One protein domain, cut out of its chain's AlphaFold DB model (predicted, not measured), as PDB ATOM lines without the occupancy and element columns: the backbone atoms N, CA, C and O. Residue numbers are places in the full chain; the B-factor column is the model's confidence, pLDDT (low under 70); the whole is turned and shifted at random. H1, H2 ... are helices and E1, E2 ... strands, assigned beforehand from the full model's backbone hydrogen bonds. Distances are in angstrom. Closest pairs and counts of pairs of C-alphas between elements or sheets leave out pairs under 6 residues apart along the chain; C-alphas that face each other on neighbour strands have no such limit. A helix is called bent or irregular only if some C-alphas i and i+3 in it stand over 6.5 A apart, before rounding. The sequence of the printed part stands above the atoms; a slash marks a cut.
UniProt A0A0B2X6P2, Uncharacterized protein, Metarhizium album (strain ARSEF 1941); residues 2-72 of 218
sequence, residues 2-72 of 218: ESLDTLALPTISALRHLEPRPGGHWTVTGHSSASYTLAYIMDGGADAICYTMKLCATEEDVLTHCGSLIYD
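What this domain is: This is residues 2 to 72 of the 218 residues of an uncharacterized protein of Metarhizium album (strain ARSEF 1941) (UniProt A0A0B2X6P2). A strongly twisted ribbon of three antiparallel strands, E1, E2 and E3, makes the body, with the short helix H1 only grazing it and the helix H2 set past the end of the ribbon where E3 finishes. The two ends of the printed part, residues 2 to 7 and residues 67 to 72, lead away from the ribbon and lie far from each other. The printed part has 71 residues, with two named helices and three named strands in the order H1, E1, E2, E3, H2; the sheet runs E1, E2, E3, and the class is mixed, helices and strands. The whole is loose, with a radius of gyration of the C-alphas of 14.1 A, and flat in outline, spanning 39 by 38 by 19 A.

Where its parts are: The sheet is made of E1, residues 25 to 31, 17.9 A from first to last C-alpha; E2, residues 35 to 42, 22.9 A; and E3, residues 47 to 54, 23.2 A. E1 begins at C-alpha 25 at (119.461, 150.309, 171.292), and E3 ends at C-alpha 54 at (121.617, 170.165, 168.263). Before the sheet comes H1, residues 12 to 16, and after it H2, residues 59 to 66, which ends at C-alpha 66 at (122.819, 174.096, 176.904). Neither helix is bent.

How they stand to each other: E1, E2 and E3 form a meander, each strand the antiparallel neighbour of the one before. E2 is the inner strand; E1 and E3 are edge strands. E1 and E2 are a hairpin, their directions 152 degrees apart, with N 27 and O 39 within hydrogen-bond range at 2.9 A and N 39 and O 27 at 2.8 A. E2 and E3 are also a hairpin, at 160 degrees, with N 38 and O 51 at 2.8 A and N 51 and O 38 at 2.8 A. H1 is on the sheet but only grazes it, with its residues 12 to 16; the closest C-alphas of H1 and E1, those of Leu 15 and Trp 26, are 7.4 A apart. H2 is only just not on the sheet, with 4 pairs of C-alphas within 10 A. H2 is apart from H1, E1 and E2. In H1 and H2 every O i to N i+4 pair is within hydrogen-bond range.

The domain as a whole: The two C-alphas farthest apart are those of Glu 2 and Asp 43, at 42.6 A. The printed part runs from residue 2 to 72 and has no cut. The links E1 to E2, E2 to E3 and E3 to H2 are tight, the link H1 to E1 is short, and there is no long link. The mean pLDDT of the printed part is 84.1; residues 2 to 7 are under 70.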
ATOM      1  N   GLU A   2     129.192 173.541 146.682       38.31
ATOM      2  CA  GLU A   2     128.344 173.394 147.865       38.31
ATOM      3  C   GLU A   2     129.046 172.371 148.754       38.31
ATOM      4  O   GLU A   2     129.171 171.205 148.379       38.31
ATOM      5  N   SER A   3     129.617 172.837 149.866       44.94
ATOM      6  CA  SER A   3     130.061 171.946 150.933       44.94
ATOM      7  C   SER A   3     128.791 171.321 151.487       44.94
ATOM      8  O   SER A   3     127.973 172.023 152.079       44.94
ATOM      9  N   LEU A   4     128.558 170.038 151.205       47.38
ATOM     10  CA  LEU A   4     127.585 169.278 151.971       47.38
ATOM     11  C   LEU A   4     128.161 169.249 153.385       47.38
ATOM     12  O   LEU A   4     129.075 168.473 153.657       47.38
ATOM     13  N   ASP A   5     127.685 170.134 154.257       56.19
ATOM     14  CA  ASP A   5     127.914 170.034 155.694       56.19
ATOM     15  C   ASP A   5     127.168 168.787 156.172       56.19
ATOM     16  O   ASP A   5     126.058 168.829 156.701       56.19
ATOM     17  N   THR A   6     127.753 167.626 155.882       57.66
ATOM     18  CA  THR A   6     127.355 166.354 156.452       57.66
ATOM     19  C   THR A   6     127.615 166.463 157.939       57.66
ATOM     20  O   THR A   6     128.756 166.380 158.390       57.66
ATOM     21  N   LEU A   7     126.537 166.690 158.685       61.62
ATOM     22  CA  LEU A   7     126.508 166.588 160.132       61.62
ATOM     23  C   LEU A   7     127.205 165.282 160.538       61.62
ATOM     24  O   LEU A   7     126.725 164.191 160.218       61.62
ATOM     25  N   ALA A   8     128.330 165.392 161.241       72.25
ATOM     26  CA  ALA A   8     128.983 164.228 161.814       72.25
ATOM     27  C   ALA A   8     128.065 163.661 162.906       72.25
ATOM     28  O   ALA A   8     127.858 164.286 163.948       72.25
ATOM     29  N   LEU A   9     127.465 162.500 162.637       76.06
ATOM     30  CA  LEU A   9     126.667 161.789 163.627       76.06
ATOM     31  C   LEU A   9     127.568 161.353 164.796       76.06
ATOM     32  O   LEU A   9     128.736 161.013 164.578       76.06
ATOM     33  N   PRO A  10     127.051 161.356 166.035       77.75
ATOM     34  CA  PRO A  10     127.808 160.898 167.187       77.75
ATOM     35  C   PRO A  10     128.184 159.427 167.005       77.75
ATOM     36  O   PRO A  10     127.431 158.633 166.440       77.75
ATOM     37  N   THR A  11     129.362 159.056 167.498       83.00
ATOM     38  CA  THR A  11     129.809 157.663 167.458       83.00
ATOM     39  C   THR A  11     128.951 156.800 168.387       83.00
ATOM     40  O   THR A  11     128.464 157.274 169.415       83.00
ATOM     41  N   ILE A  12     128.812 155.503 168.085       78.19
ATOM     42  CA  ILE A  12     128.078 154.555 168.952       78.19
ATOM     43  C   ILE A  12     128.654 154.558 170.368       78.19
ATOM     44  O   ILE A  12     127.911 154.535 171.343       78.19
ATOM     45  N   SER A  13     129.983 154.632 170.488       83.50
ATOM     46  CA  SER A  13     130.653 154.694 171.787       83.50
ATOM     47  C   SER A  13     130.180 155.898 172.606       83.50
ATOM     48  O   SER A  13     129.896 155.755 173.794       83.50
ATOM     49  N   ALA A  14     130.003 157.066 171.980       84.12
ATOM     50  CA  ALA A  14     129.445 158.234 172.659       84.12
ATOM     51  C   ALA A  14     127.987 158.000 173.089       84.12
ATOM     52  O   ALA A  14     127.629 158.317 174.222       84.12
ATOM     53  N   LEU A  15     127.167 157.383 172.232       87.81
ATOM     54  CA  LEU A  15     125.770 157.073 172.552       87.81
ATOM     55  C   LEU A  15     125.622 156.026 173.663       87.81
ATOM     56  O   LEU A  15     124.701 156.126 174.470       87.81
ATOM     57  N   ARG A  16     126.554 155.073 173.780       85.88
ATOM     58  CA  ARG A  16     126.562 154.081 174.867       85.88
ATOM     59  C   ARG A  16     126.660 154.738 176.247       85.88
ATOM     60  O   ARG A  16     125.992 154.317 177.183       85.88
ATOM     61  N   HIS A  17     127.442 155.808 176.375       85.38
ATOM     62  CA  HIS A  17     127.557 156.556 177.635       85.38
ATOM     63  C   HIS A  17     126.298 157.366 177.975       85.38
ATOM     64  O   HIS A  17     126.158 157.829 179.105       85.38
ATOM     65  N   LEU A  18     125.397 157.541 177.007       88.19
ATOM     66  CA  LEU A  18     124.121 158.229 177.176       88.19
ATOM     67  C   LEU A  18     122.956 157.256 177.387       88.19
ATOM     68  O   LEU A  18     121.813 157.705 177.467       88.19
ATOM     69  N   GLU A  19     123.214 155.945 177.458       92.25
ATOM     70  CA  GLU A  19     122.177 154.939 177.671       92.25
ATOM     71  C   GLU A  19     121.434 155.192 178.995       92.25
ATOM     72  O   GLU A  19     122.045 155.153 180.065       92.25
ATOM     73  N   PRO A  20     120.104 155.408 178.957       89.88
ATOM     74  CA  PRO A  20     119.298 155.578 180.167       89.88
ATOM     75  C   PRO A  20     119.322 154.346 181.074       89.88
ATOM     76  O   PRO A  20     119.216 154.460 182.295       89.88
ATOM     77  N   ARG A  21     119.419 153.158 180.468       89.44
ATOM     78  CA  ARG A  21     119.525 151.861 181.137       89.44
ATOM     79  C   ARG A  21     120.133 150.835 180.173       89.44
ATOM     80  O   ARG A  21     119.924 150.987 178.979       89.44
ATOM     81  N   PRO A  22     120.802 149.775 180.646       89.94
ATOM     82  CA  PRO A  22     121.368 148.758 179.760       89.94
ATOM     83  C   PRO A  22     120.310 147.979 178.962       89.94
ATOM     84  O   PRO A  22     119.205 147.734 179.454       89.94
ATOM     85  N   GLY A  23     120.689 147.503 177.771       88.81
ATOM     86  CA  GLY A  23     119.921 146.519 176.991       88.81
ATOM     87  C   GLY A  23     118.931 147.090 175.970       88.81
ATOM     88  O   GLY A  23     118.235 146.317 175.313       88.81
ATOM     89  N   GLY A  24     118.852 148.411 175.821       92.62
ATOM     90  CA  GLY A  24     118.200 149.048 174.677       92.62
ATOM     91  C   GLY A  24     119.164 149.301 173.516       92.62
ATOM     92  O   GLY A  24     120.343 148.949 173.574       92.62
ATOM     93  N   HIS A  25     118.661 149.930 172.457       92.75
ATOM     94  CA  HIS A  25     119.461 150.309 171.292       92.75
ATOM     95  C   HIS A  25     119.087 151.701 170.782       92.75
ATOM     96  O   HIS A  25     117.956 152.164 170.927       92.75
ATOM     97  N   TRP A  26     120.064 152.367 170.177       93.44
ATOM     98  CA  TRP A  26     119.895 153.681 169.572       93.44
ATOM     99  C   TRP A  26     119.492 153.554 168.107       93.44
ATOM    100  O   TRP A  26     120.019 152.716 167.382       93.44
ATOM    101  N   THR A  27     118.601 154.429 167.656       92.19
ATOM    102  CA  THR A  27     118.266 154.590 166.240       92.19
ATOM    103  C   THR A  27     118.120 156.065 165.882       92.19
ATOM    104  O   THR A  27     117.714 156.879 166.713       92.19
ATOM    105  N   VAL A  28     118.462 156.429 164.646       91.06
ATOM    106  CA  VAL A  28     118.276 157.788 164.126       91.06
ATOM    107  C   VAL A  28     116.892 157.866 163.493       91.06
ATOM    108  O   VAL A  28     116.614 157.184 162.512       91.06
ATOM    109  N   THR A  29     116.022 158.709 164.039       92.00
ATOM    110  CA  THR A  29     114.639 158.859 163.556       92.00
ATOM    111  C   THR A  29     114.452 160.070 162.654       92.00
ATOM    112  O   THR A  29     113.479 160.141 161.908       92.00
ATOM    113  N   GLY A  30     115.380 161.028 162.692       86.12
ATOM    114  CA  GLY A  30     115.303 162.220 161.862       86.12
ATOM    115  C   GLY A  30     116.629 162.954 161.768       86.12
ATOM    116  O   GLY A  30     117.449 162.924 162.684       86.12
ATOM    117  N   HIS A  31     116.822 163.648 160.654       87.88
ATOM    118  CA  HIS A  31     118.018 164.431 160.392       87.88
ATOM    119  C   HIS A  31     117.648 165.766 159.748       87.88
ATOM    120  O   HIS A  31     116.761 165.837 158.898       87.88
ATOM    121  N   SER A  32     118.332 166.825 160.161       85.62
ATOM    122  CA  SER A  32     118.218 168.174 159.611       85.62
ATOM    123  C   SER A  32     119.604 168.812 159.550       85.62
ATOM    124  O   SER A  32     120.548 168.309 160.154       85.62
ATOM    125  N   SER A  33     119.721 169.958 158.883       81.94
ATOM    126  CA  SER A  33     120.996 170.669 158.727       81.94
ATOM    127  C   SER A  33     121.615 171.190 160.030       81.94
ATOM    128  O   SER A  33     122.784 171.547 160.029       81.94
ATOM    129  N   ALA A  34     120.860 171.260 161.131       81.94
ATOM    130  CA  ALA A  34     121.341 171.800 162.411       81.94
ATOM    131  C   ALA A  34     121.061 170.884 163.615       81.94
ATOM    132  O   ALA A  34     121.440 171.185 164.750       81.94
ATOM    133  N   SER A  35     120.356 169.776 163.397       87.12
ATOM    134  CA  SER A  35     119.959 168.866 164.468       87.12
ATOM    135  C   SER A  35     119.653 167.475 163.944       87.12
ATOM    136  O   SER A  35     119.271 167.299 162.786       87.12
ATOM    137  N   TYR A  36     119.762 166.488 164.816       89.69
ATOM    138  CA  TYR A  36     119.339 165.126 164.542       89.69
ATOM    139  C   TYR A  36     118.494 164.621 165.702       89.69
ATOM    140  O   TYR A  36     118.644 165.041 166.853       89.69
ATOM    141  N   THR A  37     117.555 163.748 165.370       92.19
ATOM    142  CA  THR A  37     116.664 163.121 166.338       92.19
ATOM    143  C   THR A  37     117.055 161.662 166.466       92.19
ATOM    144  O   THR A  37     117.183 160.951 165.468       92.19
ATOM    145  N   LEU A  38     117.272 161.243 167.704       93.00
ATOM    146  CA  LEU A  38     117.566 159.871 168.079       93.00
ATOM    147  C   LEU A  38     116.386 159.310 168.861       93.00
ATOM    148  O   LEU A  38     115.726 160.041 169.598       93.00
ATOM    149  N   ALA A  39     116.156 158.012 168.754       94.44
ATOM    150  CA  ALA A  39     115.320 157.279 169.687       94.44
ATOM    151  C   ALA A  39     116.149 156.186 170.359       94.44
ATOM    152  O   ALA A  39     116.912 155.480 169.701       94.44
ATOM    153  N   TYR A  40     115.988 156.058 171.671       95.56
ATOM    154  CA  TYR A  40     116.488 154.931 172.439       95.56
ATOM    155  C   TYR A  40     115.346 153.953 172.683       95.56
ATOM    156  O   TYR A  40     114.413 154.278 173.418       95.56
ATOM    157  N   ILE A  41     115.400 152.791 172.039       95.12
ATOM    158  CA  ILE A  41     114.350 151.774 172.068       95.12
ATOM    159  C   ILE A  41     114.679 150.733 173.140       95.12
ATOM    160  O   ILE A  41     115.799 150.227 173.220       95.12
ATOM    161  N   MET A  42     113.686 150.406 173.958       94.38
ATOM    162  CA  MET A  42     113.791 149.622 175.184       94.38
ATOM    163  C   MET A  42     112.694 148.548 175.256       94.38
ATOM    164  O   MET A  42     111.732 148.578 174.490       94.38
ATOM    165  N   ASP A  43     112.840 147.587 176.179       92.12
ATOM    166  CA  ASP A  43     111.851 146.517 176.439       92.12
ATOM    167  C   ASP A  43     111.417 145.762 175.169       92.12
ATOM    168  O   ASP A  43     110.238 145.496 174.946       92.12
ATOM    169  N   GLY A  44     112.378 145.455 174.290       90.19
ATOM    170  CA  GLY A  44     112.102 144.762 173.028       90.19
ATOM    171  C   GLY A  44     111.264 145.573 172.031       90.19
ATOM    172  O   GLY A  44     110.675 144.982 171.132       90.19
ATOM    173  N   GLY A  45     111.197 146.899 172.183       90.50
ATOM    174  CA  GLY A  45     110.415 147.781 171.315       90.50
ATOM    175  C   GLY A  45     109.154 148.358 171.951       90.50
ATOM    176  O   GLY A  45     108.473 149.144 171.298       90.50
ATOM    177  N   ALA A  46     108.832 147.986 173.194       92.00
ATOM    178  CA  ALA A  46     107.635 148.481 173.869       92.00
ATOM    179  C   ALA A  46     107.746 149.963 174.263       92.00
ATOM    180  O   ALA A  46     106.755 150.685 174.183       92.00
ATOM    181  N   ASP A  47     108.950 150.410 174.629       94.06
ATOM    182  CA  ASP A  47     109.212 151.778 175.067       94.06
ATOM    183  C   ASP A  47     110.298 152.433 174.212       94.06
ATOM    184  O   ASP A  47     111.281 151.796 173.827       94.06
ATOM    185  N   ALA A  48     110.151 153.731 173.944       94.75
ATOM    186  CA  ALA A  48     111.166 154.522 173.262       94.75
ATOM    187  C   ALA A  48     111.284 155.923 173.869       94.75
ATOM    188  O   ALA A  48     110.278 156.592 174.112       94.75
ATOM    189  N   ILE A  49     112.519 156.384 174.081       94.75
ATOM    190  CA  ILE A  49     112.803 157.762 174.501       94.75
ATOM    191  C   ILE A  49     113.407 158.515 173.324       94.75
ATOM    192  O   ILE A  49     114.447 158.126 172.798       94.75
ATOM    193  N   CYS A  50     112.766 159.610 172.927       93.75
ATOM    194  CA  CYS A  50     113.232 160.452 171.834       93.75
ATOM    195  C   CYS A  50     114.104 161.599 172.351       93.75
ATOM    196  O   CYS A  50     113.735 162.304 173.291       93.75
ATOM    197  N   TYR A  51     115.226 161.822 171.678       91.44
ATOM    198  CA  TYR A  51     116.176 162.889 171.951       91.44
ATOM    199  C   TYR A  51     116.367 163.735 170.705       91.44
ATOM    200  O   TYR A  51     116.524 163.209 169.606       91.44
ATOM    201  N   THR A  52     116.422 165.049 170.881       90.81
ATOM    202  CA  THR A  52     116.831 165.972 169.824       90.81
ATOM    203  C   THR A  52     118.185 166.547 170.192       90.81
ATOM    204  O   THR A  52     118.309 167.274 171.177       90.81
ATOM    205  N   MET A  53     119.198 166.224 169.397       87.62
ATOM    206  CA  MET A  53     120.550 166.733 169.566       87.62
ATOM    207  C   MET A  53     120.795 167.853 168.562       87.62
ATOM    208  O   MET A  53     120.583 167.691 167.359       87.62
ATOM    209  N   LYS A  54     121.225 169.007 169.068       86.94
ATOM    210  CA  LYS A  54     121.617 170.165 168.263       86.94
ATOM    211  C   LYS A  54     123.128 170.268 168.248       86.94
ATOM    212  O   LYS A  54     123.757 170.083 169.289       86.94
ATOM    213  N   LEU A  55     123.700 170.583 167.092       79.50
ATOM    214  CA  LEU A  55     125.117 170.911 167.048       79.50
ATOM    215  C   LEU A  55     125.301 172.342 167.514       79.50
ATOM    216  O   LEU A  55     124.568 173.240 167.111       79.50
ATOM    217  N   CYS A  56     126.294 172.521 168.370       85.19
ATOM    218  CA  CYS A  56     126.781 173.825 168.767       85.19
ATOM    219  C   CYS A  56     128.143 173.983 168.092       85.19
ATOM    220  O   CYS A  56     129.026 173.152 168.315       85.19
ATOM    221  N   ALA A  57     128.283 174.976 167.215       82.25
ATOM    222  CA  ALA A  57     129.548 175.240 166.527       82.25
ATOM    223  C   ALA A  57     130.423 176.202 167.338       82.25
ATOM    224  O   ALA A  57     131.649 176.130 167.277       82.25
ATOM    225  N   THR A  58     129.782 177.083 168.105       87.06
ATOM    226  CA  THR A  58     130.428 178.106 168.927       87.06
ATOM    227  C   THR A  58     130.145 177.896 170.415       87.06
ATOM    228  O   THR A  58     129.194 177.206 170.797       87.06
ATOM    229  N   GLU A  59     130.972 178.490 171.274       86.56
ATOM    230  CA  GLU A  59     130.739 178.494 172.724       86.56
ATOM    231  C   GLU A  59     129.435 179.229 173.065       86.56
ATOM    232  O   GLU A  59     128.668 178.794 173.926       86.56
ATOM    233  N   GLU A  60     129.120 180.290 172.324       88.75
ATOM    234  CA  GLU A  60     127.864 181.022 172.442       88.75
ATOM    235  C   GLU A  60     126.650 180.132 172.139       88.75
ATOM    236  O   GLU A  60     125.640 180.221 172.844       88.75
ATOM    237  N   ASP A  61     126.745 179.236 171.149       85.50
ATOM    238  CA  ASP A  61     125.688 178.259 170.852       85.50
ATOM    239  C   ASP A  61     125.495 177.288 172.020       85.50
ATOM    240  O   ASP A  61     124.360 177.000 172.413       85.50
ATOM    241  N   VAL A  62     126.601 176.820 172.613       86.31
ATOM    242  CA  VAL A  62     126.573 175.938 173.787       86.31
ATOM    243  C   VAL A  62     125.896 176.642 174.959       86.31
ATOM    244  O   VAL A  62     124.992 176.079 175.573       86.31
ATOM    245  N   LEU A  63     126.263 177.886 175.261       86.69
ATOM    246  CA  LEU A  63     125.639 178.643 176.347       86.69
ATOM    247  C   LEU A  63     124.158 178.933 176.061       86.69
ATOM    248  O   LEU A  63     123.320 178.837 176.958       86.69
ATOM    249  N   THR A  64     123.806 179.216 174.808       87.12
ATOM    250  CA  THR A  64     122.425 179.519 174.407       87.12
ATOM    251  C   THR A  64     121.518 178.292 174.477       87.12
ATOM    252  O   THR A  64     120.373 178.385 174.926       87.12
ATOM    253  N   HIS A  65     121.996 177.131 174.025       82.94
ATOM    254  CA  HIS A  65     121.189 175.911 173.947       82.94
ATOM    255  C   HIS A  65     121.308 175.024 175.184       82.94
ATOM    256  O   HIS A  65     120.322 174.406 175.590       82.94
ATOM    257  N   CYS A  66     122.483 174.991 175.802       83.50
ATOM    258  CA  CYS A  66     122.819 174.096 176.904       83.50
ATOM    259  C   CYS A  66     123.107 174.838 178.213       83.50
ATOM    260  O   CYS A  66     123.253 174.177 179.236       83.50
ATOM    261  N   GLY A  67     123.129 176.176 178.246       81.50
ATOM    262  CA  GLY A  67     123.485 176.940 179.451       81.50
ATOM    263  C   GLY A  67     122.635 176.611 180.680       81.50
ATOM    264  O   GLY A  67     123.148 176.583 181.788       81.50
ATOM    265  N   SER A  68     121.357 176.257 180.495       81.94
ATOM    266  CA  SER A  68     120.493 175.816 181.609       81.94
ATOM    267  C   SER A  68     120.831 174.429 182.181       81.94
ATOM    268  O   SER A  68     120.334 174.078 183.248       81.94
ATOM    269  N   LEU A  69     121.636 173.638 181.469       79.50
ATOM    270  CA  LEU A  69     122.050 172.278 181.830       79.50
ATOM    271  C   LEU A  69     123.516 172.214 182.286       79.50
ATOM    272  O   LEU A  69     123.940 171.197 182.834       79.50
ATOM    273  N   ILE A  70     124.292 173.273 182.045       79.19
ATOM    274  CA  ILE A  70     125.701 173.361 182.424       79.19
ATOM    275  C   ILE A  70     125.781 173.861 183.865       79.19
ATOM    276  O   ILE A  70     125.278 174.931 184.200       79.19
ATOM    277  N   TYR A  71     126.421 173.074 184.728       77.19
ATOM    278  CA  TYR A  71     126.718 173.494 186.090       77.19
ATOM    279  C   TYR A  71     127.890 174.471 186.072       77.19
ATOM    280  O   TYR A  71     128.999 174.099 185.691       77.19
ATOM    281  N   ASP A  72     127.649 175.704 186.512       74.81
ATOM    282  CA  ASP A  72     128.711 176.679 186.737       74.81
ATOM    283  C   ASP A  72     129.328 176.449 188.124       74.81
ATOM    284  O   ASP A  72     128.721 176.739 189.162       74.81
TER     285      ASP A  72